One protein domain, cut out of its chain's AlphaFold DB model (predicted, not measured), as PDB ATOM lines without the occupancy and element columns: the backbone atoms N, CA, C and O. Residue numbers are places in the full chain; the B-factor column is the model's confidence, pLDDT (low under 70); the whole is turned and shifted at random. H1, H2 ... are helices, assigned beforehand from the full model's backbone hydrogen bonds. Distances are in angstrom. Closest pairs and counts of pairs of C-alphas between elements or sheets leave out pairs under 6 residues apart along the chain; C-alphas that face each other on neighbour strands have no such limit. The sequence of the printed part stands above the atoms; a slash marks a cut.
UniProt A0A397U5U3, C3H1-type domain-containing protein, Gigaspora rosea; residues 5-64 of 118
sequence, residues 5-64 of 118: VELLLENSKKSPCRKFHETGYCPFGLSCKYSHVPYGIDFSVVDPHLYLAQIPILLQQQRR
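Overview. This is residues 5 to 64 of the 118 residues of the protein "C3H1-type domain-containing protein" of Gigaspora rosea (UniProt A0A397U5U3). Picture an open U: H1, H2 and the long unnamed stretch of residues 24 to 47 make one side, and H3 followed by H4 makes the other. The sides meet where H1 and H3 form a corner near Val 5 and Pro 48; at the open end H2 and H4 are apart. The printed part has 60 residues with four named helices, in the order H1, H2, H3, H4, and no named strand; its class is all helix. It is compact, with a radius of gyration of the C-alphas of 11.4 A, and spans 29 by 24 by 18 A.

Along the chain. Find C-alpha 5 at (17.488, -11.334, -55.877); from there H1 runs through residues 5 to 12, 10.5 A long. H2 is residues 18 to 23, 8.5 A long. Look next at C-alpha 48, (18.220, -5.499, -54.695), where H3 begins; it is residues 48 to 54, 9.9 A long. H4, residues 56 to 64, is 12.3 A long and ends at C-alpha 64, (19.786, -15.033, -31.612).

Arrangement. Begin at H1, which touches H3; their closest C-alphas, those of Val 5 and Pro 48, are 6.0 A apart. Their lines are about perpendicular, at 84 degrees. H2 is apart from H1, H3 and H4. H3 and H4 meet only through their link, and H1 and H4 are apart. In H1, H2, H3 and H4 every O i to N i+4 pair is within hydrogen-bond range.

Size, cuts and confidence. The two C-alphas farthest apart, those of Ser 44 and Arg 64, are 31.8 A apart. The printed part has no cut. The link from H2 to H3 is long, with 24 residues; those from H1 to H2 and from H3 to H4 are tight. The mean pLDDT of the printed part is 81.7, but look at residues 55 to 64: these are under 70, and H4 has a mean of 54.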
ATOM      1  N   VAL A   5      18.217 -12.567 -55.538       89.38
ATOM      2  CA  VAL A   5      17.488 -11.334 -55.877       89.38
ATOM      3  C   VAL A   5      16.066 -11.655 -56.317       89.38
ATOM      4  O   VAL A   5      15.122 -10.979 -55.901       89.38
ATOM      5  N   GLU A   6      15.890 -12.720 -57.093       89.56
ATOM      6  CA  GLU A   6      14.571 -13.166 -57.539       89.56
ATOM      7  C   GLU A   6      13.677 -13.568 -56.353       89.56
ATOM      8  O   GLU A   6      12.528 -13.126 -56.255       89.56
ATOM      9  N   LEU A   7      14.231 -14.304 -55.383       87.62
ATOM     10  CA  LEU A   7      13.523 -14.666 -54.148       87.62
ATOM     11  C   LEU A   7      13.145 -13.442 -53.304       87.62
ATOM     12  O   LEU A   7      12.056 -13.403 -52.725       87.62
ATOM     13  N   LEU A   8      14.025 -12.440 -53.227       87.31
ATOM     14  CA  LEU A   8      13.737 -11.190 -52.524       87.31
ATOM     15  C   LEU A   8      12.589 -10.426 -53.193       87.31
ATOM     16  O   LEU A   8      11.682  -9.958 -52.503       87.31
ATOM     17  N   LEU A   9      12.604 -10.324 -54.522       88.69
ATOM     18  CA  LEU A   9      11.561  -9.636 -55.278       88.69
ATOM     19  C   LEU A   9      10.216 -10.375 -55.205       88.69
ATOM     20  O   LEU A   9       9.159  -9.746 -55.189       88.69
ATOM     21  N   GLU A  10      10.224 -11.705 -55.142       88.12
ATOM     22  CA  GLU A  10       9.009 -12.483 -54.887       88.12
ATOM     23  C   GLU A  10       8.499 -12.268 -53.453       88.12
ATOM     24  O   GLU A  10       7.296 -12.126 -53.232       88.12
ATOM     25  N   ASN A  11       9.402 -12.213 -52.469       87.81
ATOM     26  CA  ASN A  11       9.046 -11.967 -51.074       87.81
ATOM     27  C   ASN A  11       8.442 -10.570 -50.878       87.81
ATOM     28  O   ASN A  11       7.417 -10.445 -50.213       87.81
ATOM     29  N   SER A  12       9.018  -9.541 -51.505       86.94
ATOM     30  CA  SER A  12       8.563  -8.152 -51.375       86.94
ATOM     31  C   SER A  12       7.151  -7.917 -51.911       86.94
ATOM     32  O   SER A  12       6.433  -7.070 -51.388       86.94
ATOM     33  N   LYS A  13       6.721  -8.715 -52.895       88.25
ATOM     34  CA  LYS A  13       5.359  -8.693 -53.453       88.25
ATOM     35  C   LYS A  13       4.308  -9.328 -52.535       88.25
ATOM     36  O   LYS A  13       3.112  -9.150 -52.769       88.25
ATOM     37  N   LYS A  14       4.712 -10.098 -51.518       89.88
ATOM     38  CA  LYS A  14       3.781 -10.713 -50.556       89.88
ATOM     39  C   LYS A  14       3.227  -9.638 -49.628       89.88
ATOM     40  O   LYS A  14       3.870  -8.622 -49.374       89.88
ATOM     41  N   SER A  15       2.039  -9.873 -49.077       91.31
ATOM     42  CA  SER A  15       1.484  -8.949 -48.090       91.31
ATOM     43  C   SER A  15       2.417  -8.831 -46.874       91.31
ATOM     44  O   SER A  15       3.042  -9.820 -46.472       91.31
ATOM     45  N   PRO A  16       2.544  -7.627 -46.296       92.44
ATOM     46  CA  PRO A  16       3.479  -7.362 -45.214       92.44
ATOM     47  C   PRO A  16       3.096  -8.124 -43.944       92.44
ATOM     48  O   PRO A  16       1.926  -8.211 -43.558       92.44
ATOM     49  N   CYS A  17       4.095  -8.661 -43.251       93.38
ATOM     50  CA  CYS A  17       3.903  -9.298 -41.961       93.38
ATOM     51  C   CYS A  17       3.640  -8.234 -40.897       93.38
ATOM     52  O   CYS A  17       4.562  -7.591 -40.393       93.38
ATOM     53  N   ARG A  18       2.374  -8.090 -40.506       92.62
ATOM     54  CA  ARG A  18       1.948  -7.135 -39.477       92.62
ATOM     55  C   ARG A  18       2.763  -7.253 -38.184       92.62
ATOM     56  O   ARG A  18       3.280  -6.259 -37.696       92.62
ATOM     57  N   LYS A  19       2.933  -8.474 -37.663       91.38
ATOM     58  CA  LYS A  19       3.611  -8.713 -36.378       91.38
ATOM     59  C   LYS A  19       5.095  -8.354 -36.429       91.38
ATOM     60  O   LYS A  19       5.593  -7.709 -35.512       91.38
ATOM     61  N   PHE A  20       5.772  -8.714 -37.519       90.12
ATOM     62  CA  PHE A  20       7.163  -8.333 -37.743       90.12
ATOM     63  C   PHE A  20       7.317  -6.822 -37.883       90.12
ATOM     64  O   PHE A  20       8.219  -6.247 -37.292       90.12
ATOM     65  N   HIS A  21       6.422  -6.174 -38.625       88.56
ATOM     66  CA  HIS A  21       6.509  -4.740 -38.845       88.56
ATOM     67  C   HIS A  21       6.212  -3.926 -37.573       88.56
ATOM     68  O   HIS A  21       6.860  -2.918 -37.319       88.56
ATOM     69  N   GLU A  22       5.249  -4.356 -36.757       89.38
ATOM     70  CA  GLU A  22       4.892  -3.672 -35.506       89.38
ATOM     71  C   GLU A  22       5.928  -3.897 -34.391       89.38
ATOM     72  O   GLU A  22       6.182  -2.994 -33.601       89.38
ATOM     73  N   THR A  23       6.518  -5.098 -34.302       87.75
ATOM     74  CA  THR A  23       7.342  -5.502 -33.140       87.75
ATOM     75  C   THR A  23       8.813  -5.763 -33.460       87.75
ATOM     76  O   THR A  23       9.611  -5.985 -32.551       87.75
ATOM     77  N   GLY A  24       9.186  -5.805 -34.740       85.50
ATOM     78  CA  GLY A  24      10.496  -6.276 -35.203       85.50
ATOM     79  C   GLY A  24      10.699  -7.792 -35.079       85.50
ATOM     80  O   GLY A  24      11.769  -8.298 -35.419       85.50
ATOM     81  N   TYR A  25       9.699  -8.537 -34.591       86.31
ATOM     82  CA  TYR A  25       9.797  -9.970 -34.330       86.31
ATOM     83  C   TYR A  25       8.621 -10.749 -34.928       86.31
ATOM     84  O   TYR A  25       7.453 -10.380 -34.816       86.31
ATOM     85  N   CYS A  26       8.935 -11.888 -35.545       87.56
ATOM     86  CA  CYS A  26       7.949 -12.829 -36.052       87.56
ATOM     87  C   CYS A  26       8.302 -14.237 -35.567       87.56
ATOM     88  O   CYS A  26       9.410 -14.694 -35.850       87.56
ATOM     89  N   PRO A  27       7.381 -14.956 -34.898       87.44
ATOM     90  CA  PRO A  27       7.654 -16.304 -34.393       87.44
ATOM     91  C   PRO A  27       7.904 -17.322 -35.515       87.44
ATOM     92  O   PRO A  27       8.525 -18.349 -35.279       87.44
ATOM     93  N   PHE A  28       7.445 -17.033 -36.735       89.94
ATOM     94  CA  PHE A  28       7.676 -17.880 -37.906       89.94
ATOM     95  C   PHE A  28       9.056 -17.647 -38.546       89.94
ATOM     96  O   PHE A  28       9.470 -18.423 -39.397       89.94
ATOM     97  N   GLY A  29       9.787 -16.591 -38.167       84.94
ATOM     98  CA  GLY A  29      11.117 -16.311 -38.718       84.94
ATOM     99  C   GLY A  29      11.137 -16.316 -40.253       84.94
ATOM    100  O   GLY A  29      10.343 -15.627 -40.890       84.94
ATOM    101  N   LEU A  30      12.032 -17.117 -40.840       81.31
ATOM    102  CA  LEU A  30      12.192 -17.246 -42.295       81.31
ATOM    103  C   LEU A  30      11.091 -18.073 -42.977       81.31
ATOM    104  O   LEU A  30      10.940 -17.983 -44.191       81.31
ATOM    105  N   SER A  31      10.309 -18.856 -42.227       85.94
ATOM    106  CA  SER A  31       9.172 -19.613 -42.772       85.94
ATOM    107  C   SER A  31       7.866 -18.812 -42.763       85.94
ATOM    108  O   SER A  31       6.796 -19.356 -43.041       85.94
ATOM    109  N   CYS A  32       7.922 -17.510 -42.455       90.62
ATOM    110  CA  CYS A  32       6.743 -16.658 -42.499       90.62
ATOM    111  C   CYS A  32       6.180 -16.571 -43.926       90.62
ATOM    112  O   CYS A  32       6.894 -16.283 -44.883       90.62
ATOM    113  N   LYS A  33       4.863 -16.766 -44.060       92.31
ATOM    114  CA  LYS A  33       4.146 -16.612 -45.337       92.31
ATOM    115  C   LYS A  33       4.117 -15.154 -45.830       92.31
ATOM    116  O   LYS A  33       3.895 -14.914 -47.014       92.31
ATOM    117  N   TYR A  34       4.309 -14.200 -44.923       93.12
ATOM    118  CA  TYR A  34       4.190 -12.765 -45.166       93.12
ATOM    119  C   TYR A  34       5.562 -12.098 -45.300       93.12
ATOM    120  O   TYR A  34       6.554 -12.589 -44.762       93.12
ATOM    121  N   SER A  35       5.611 -10.964 -45.997       91.00
ATOM    122  CA  SER A  35       6.852 -10.232 -46.258       91.00
ATOM    123  C   SER A  35       7.427  -9.611 -44.985       91.00
ATOM    124  O   SER A  35       6.712  -8.964 -44.216       91.00
ATOM    125  N   HIS A  36       8.730  -9.795 -44.767       89.62
ATOM    126  CA  HIS A  36       9.505  -9.109 -43.722       89.62
ATOM    127  C   HIS A  36      10.307  -7.922 -44.282       89.62
ATOM    128  O   HIS A  36      11.136  -7.346 -43.577       89.62
ATOM    129  N   VAL A  37      10.074  -7.544 -45.542       87.31
ATOM    130  CA  VAL A  37      10.678  -6.346 -46.127       87.31
ATOM    131  C   VAL A  37      10.046  -5.099 -45.475       87.31
ATOM    132  O   VAL A  37       8.818  -5.036 -45.373       87.31
ATOM    133  N   PRO A  38      10.842  -4.114 -45.011       81.50
ATOM    134  CA  PRO A  38      10.328  -2.864 -44.451       81.50
ATOM    135  C   PRO A  38       9.437  -2.098 -45.436       81.50
ATOM    136  O   PRO A  38       9.642  -2.166 -46.649       81.50
ATOM    137  N   TYR A  39       8.480  -1.318 -44.921       81.38
ATOM    138  CA  TYR A  39       7.677  -0.440 -45.775       81.38
ATOM    139  C   TYR A  39       8.528   0.620 -46.473       81.38
ATOM    140  O   TYR A  39       9.529   1.094 -45.940       81.38
ATOM    141  N   GLY A  40       8.080   1.020 -47.663       77.62
ATOM    142  CA  GLY A  40       8.706   2.092 -48.435       77.62
ATOM    143  C   GLY A  40       9.936   1.666 -49.237       77.62
ATOM    144  O   GLY A  40      10.545   2.516 -49.878       77.62
ATOM    145  N   ILE A  41      10.292   0.378 -49.238       82.94
ATOM    146  CA  ILE A  41      11.316  -0.149 -50.140       82.94
ATOM    147  C   ILE A  41      10.657  -0.539 -51.461       82.94
ATOM    148  O   ILE A  41       9.940  -1.536 -51.542       82.94
ATOM    149  N   ASP A  42      10.926   0.256 -52.491       84.31
ATOM    150  CA  ASP A  42      10.585  -0.064 -53.870       84.31
ATOM    151  C   ASP A  42      11.841  -0.541 -54.609       84.31
ATOM    152  O   ASP A  42      12.773   0.226 -54.859       84.31
ATOM    153  N   PHE A  43      11.868  -1.825 -54.962       85.69
ATOM    154  CA  PHE A  43      12.980  -2.446 -55.690       85.69
ATOM    155  C   PHE A  43      13.057  -2.029 -57.165       85.69
ATOM    156  O   PHE A  43      13.984  -2.434 -57.859       85.69
ATOM    157  N   SER A  44      12.112  -1.221 -57.659       83.62
ATOM    158  CA  SER A  44      12.274  -0.526 -58.943       83.62
ATOM    159  C   SER A  44      13.218   0.679 -58.846       83.62
ATOM    160  O   SER A  44      13.783   1.097 -59.854       83.62
ATOM    161  N   VAL A  45      13.415   1.211 -57.633       86.44
ATOM    162  CA  VAL A  45      14.278   2.368 -57.347       86.44
ATOM    163  C   VAL A  45      15.558   1.944 -56.624       86.44
ATOM    164  O   VAL A  45      16.621   2.523 -56.848       86.44
ATOM    165  N   VAL A  46      15.471   0.939 -55.749       85.81
ATOM    166  CA  VAL A  46      16.589   0.443 -54.938       85.81
ATOM    167  C   VAL A  46      17.168  -0.828 -55.550       85.81
ATOM    168  O   VAL A  46      16.435  -1.789 -55.769       85.81
ATOM    169  N   ASP A  47      18.491  -0.862 -55.746       88.62
ATOM    170  CA  ASP A  47      19.196  -2.065 -56.198       88.62
ATOM    171  C   ASP A  47      19.024  -3.215 -55.175       88.62
ATOM    172  O   ASP A  47      19.466  -3.095 -54.020       88.62
ATOM    173  N   PRO A  48      18.408  -4.347 -55.570       87.94
ATOM    174  CA  PRO A  48      18.220  -5.499 -54.695       87.94
ATOM    175  C   PRO A  48      19.526  -6.087 -54.143       87.94
ATOM    176  O   PRO A  48      19.541  -6.571 -53.008       87.94
ATOM    177  N   HIS A  49      20.627  -6.037 -54.900       86.81
ATOM    178  CA  HIS A  49      21.927  -6.538 -54.446       86.81
ATOM    179  C   HIS A  49      22.478  -5.696 -53.294       86.81
ATOM    180  O   HIS A  49      23.015  -6.251 -52.331       86.81
ATOM    181  N   LEU A  50      22.297  -4.371 -53.346       85.31
ATOM    182  CA  LEU A  50      22.681  -3.484 -52.245       85.31
ATOM    183  C   LEU A  50      21.822  -3.731 -51.007       85.31
ATOM    184  O   LEU A  50      22.346  -3.787 -49.895       85.31
ATOM    185  N   TYR A  51      20.517  -3.937 -51.191       83.88
ATOM    186  CA  TYR A  51      19.625  -4.262 -50.083       83.88
ATOM    187  C   TYR A  51      20.038  -5.565 -49.385       83.88
ATOM    188  O   TYR A  51      20.152  -5.582 -48.161       83.88
ATOM    189  N   LEU A  52      20.329  -6.627 -50.147       82.44
ATOM    190  CA  LEU A  52      20.788  -7.916 -49.614       82.44
ATOM    191  C   LEU A  52      22.109  -7.806 -48.844       82.44
ATOM    192  O   LEU A  52      22.241  -8.409 -47.779       82.44
ATOM    193  N   ALA A  53      23.065  -7.019 -49.346       80.44
ATOM    194  CA  ALA A  53      24.343  -6.791 -48.671       80.44
ATOM    195  C   ALA A  53      24.179  -6.061 -47.325       80.44
ATOM    196  O   ALA A  53      24.983  -6.254 -46.412       80.44
ATOM    197  N   GLN A  54      23.127  -5.248 -47.196       72.38
ATOM    198  CA  GLN A  54      22.890  -4.393 -46.037       72.38
ATOM    199  C   GLN A  54      22.032  -5.053 -44.943       72.38
ATOM    200  O   GLN A  54      21.953  -4.482 -43.858       72.38
ATOM    201  N   ILE A  55      21.379  -6.209 -45.177       69.31
ATOM    202  CA  ILE A  55      20.394  -6.780 -44.230       69.31
ATOM    203  C   ILE A  55      21.051  -7.114 -42.873       69.31
ATOM    204  O   ILE A  55      21.699  -8.155 -42.735       69.31
ATOM    205  N   PRO A  56      20.797  -6.330 -41.806       55.72
ATOM    206  CA  PRO A  56      21.351  -6.605 -40.479       55.72
ATOM    207  C   PRO A  56      20.548  -7.690 -39.739       55.72
ATOM    208  O   PRO A  56      21.046  -8.340 -38.821       55.72
ATOM    209  N   ILE A  57      19.295  -7.912 -40.151       58.06
ATOM    210  CA  ILE A  57      18.316  -8.762 -39.462       58.06
ATOM    211  C   ILE A  57      18.663 -10.250 -39.598       58.06
ATOM    212  O   ILE A  57      18.520 -10.988 -38.627       58.06
ATOM    213  N   LEU A  58      19.187 -10.688 -40.751       52.25
ATOM    214  CA  LEU A  58      19.661 -12.066 -40.941       52.25
ATOM    215  C   LEU A  58      20.882 -12.361 -40.059       52.25
ATOM    216  O   LEU A  58      20.935 -13.402 -39.404       52.25
ATOM    217  N   LEU A  59      21.807 -11.401 -39.953       51.47
ATOM    218  CA  LEU A  59      22.988 -11.507 -39.092       51.47
ATOM    219  C   LEU A  59      22.608 -11.567 -37.603       51.47
ATOM    220  O   LEU A  59      23.182 -12.336 -36.827       51.47
ATOM    221  N   GLN A  60      21.613 -10.773 -37.193       54.53
ATOM    222  CA  GLN A  60      21.152 -10.730 -35.807       54.53
ATOM    223  C   GLN A  60      20.277 -11.935 -35.433       54.53
ATOM    224  O   GLN A  60      20.382 -12.418 -34.305       54.53
ATOM    225  N   GLN A  61      19.471 -12.466 -36.360       55.03
ATOM    226  CA  GLN A  61      18.720 -13.710 -36.159       55.03
ATOM    227  C   GLN A  61      19.646 -14.930 -36.084       55.03
ATOM    228  O   GLN A  61      19.444 -15.761 -35.200       55.03
ATOM    229  N   GLN A  62      20.714 -15.008 -36.891       49.97
ATOM    230  CA  GLN A  62      21.743 -16.050 -36.724       49.97
ATOM    231  C   GLN A  62      22.411 -15.999 -35.345       49.97
ATOM    232  O   GLN A  62      22.685 -17.045 -34.764       49.97
ATOM    233  N   ARG A  63      22.640 -14.802 -34.788       53.00
ATOM    234  CA  ARG A  63      23.182 -14.641 -33.427       53.00
ATOM    235  C   ARG A  63      22.170 -14.888 -32.306       53.00
ATOM    236  O   ARG A  63      22.592 -15.037 -31.164       53.00
ATOM    237  N   ARG A  64      20.865 -14.889 -32.602       54.59
ATOM    238  CA  ARG A  64      19.786 -15.033 -31.612       54.59
ATOM    239  C   ARG A  64      19.084 -16.383 -31.613       54.59
ATOM    240  O   ARG A  64      18.258 -16.573 -30.731       54.59
TER     241      ARG A  64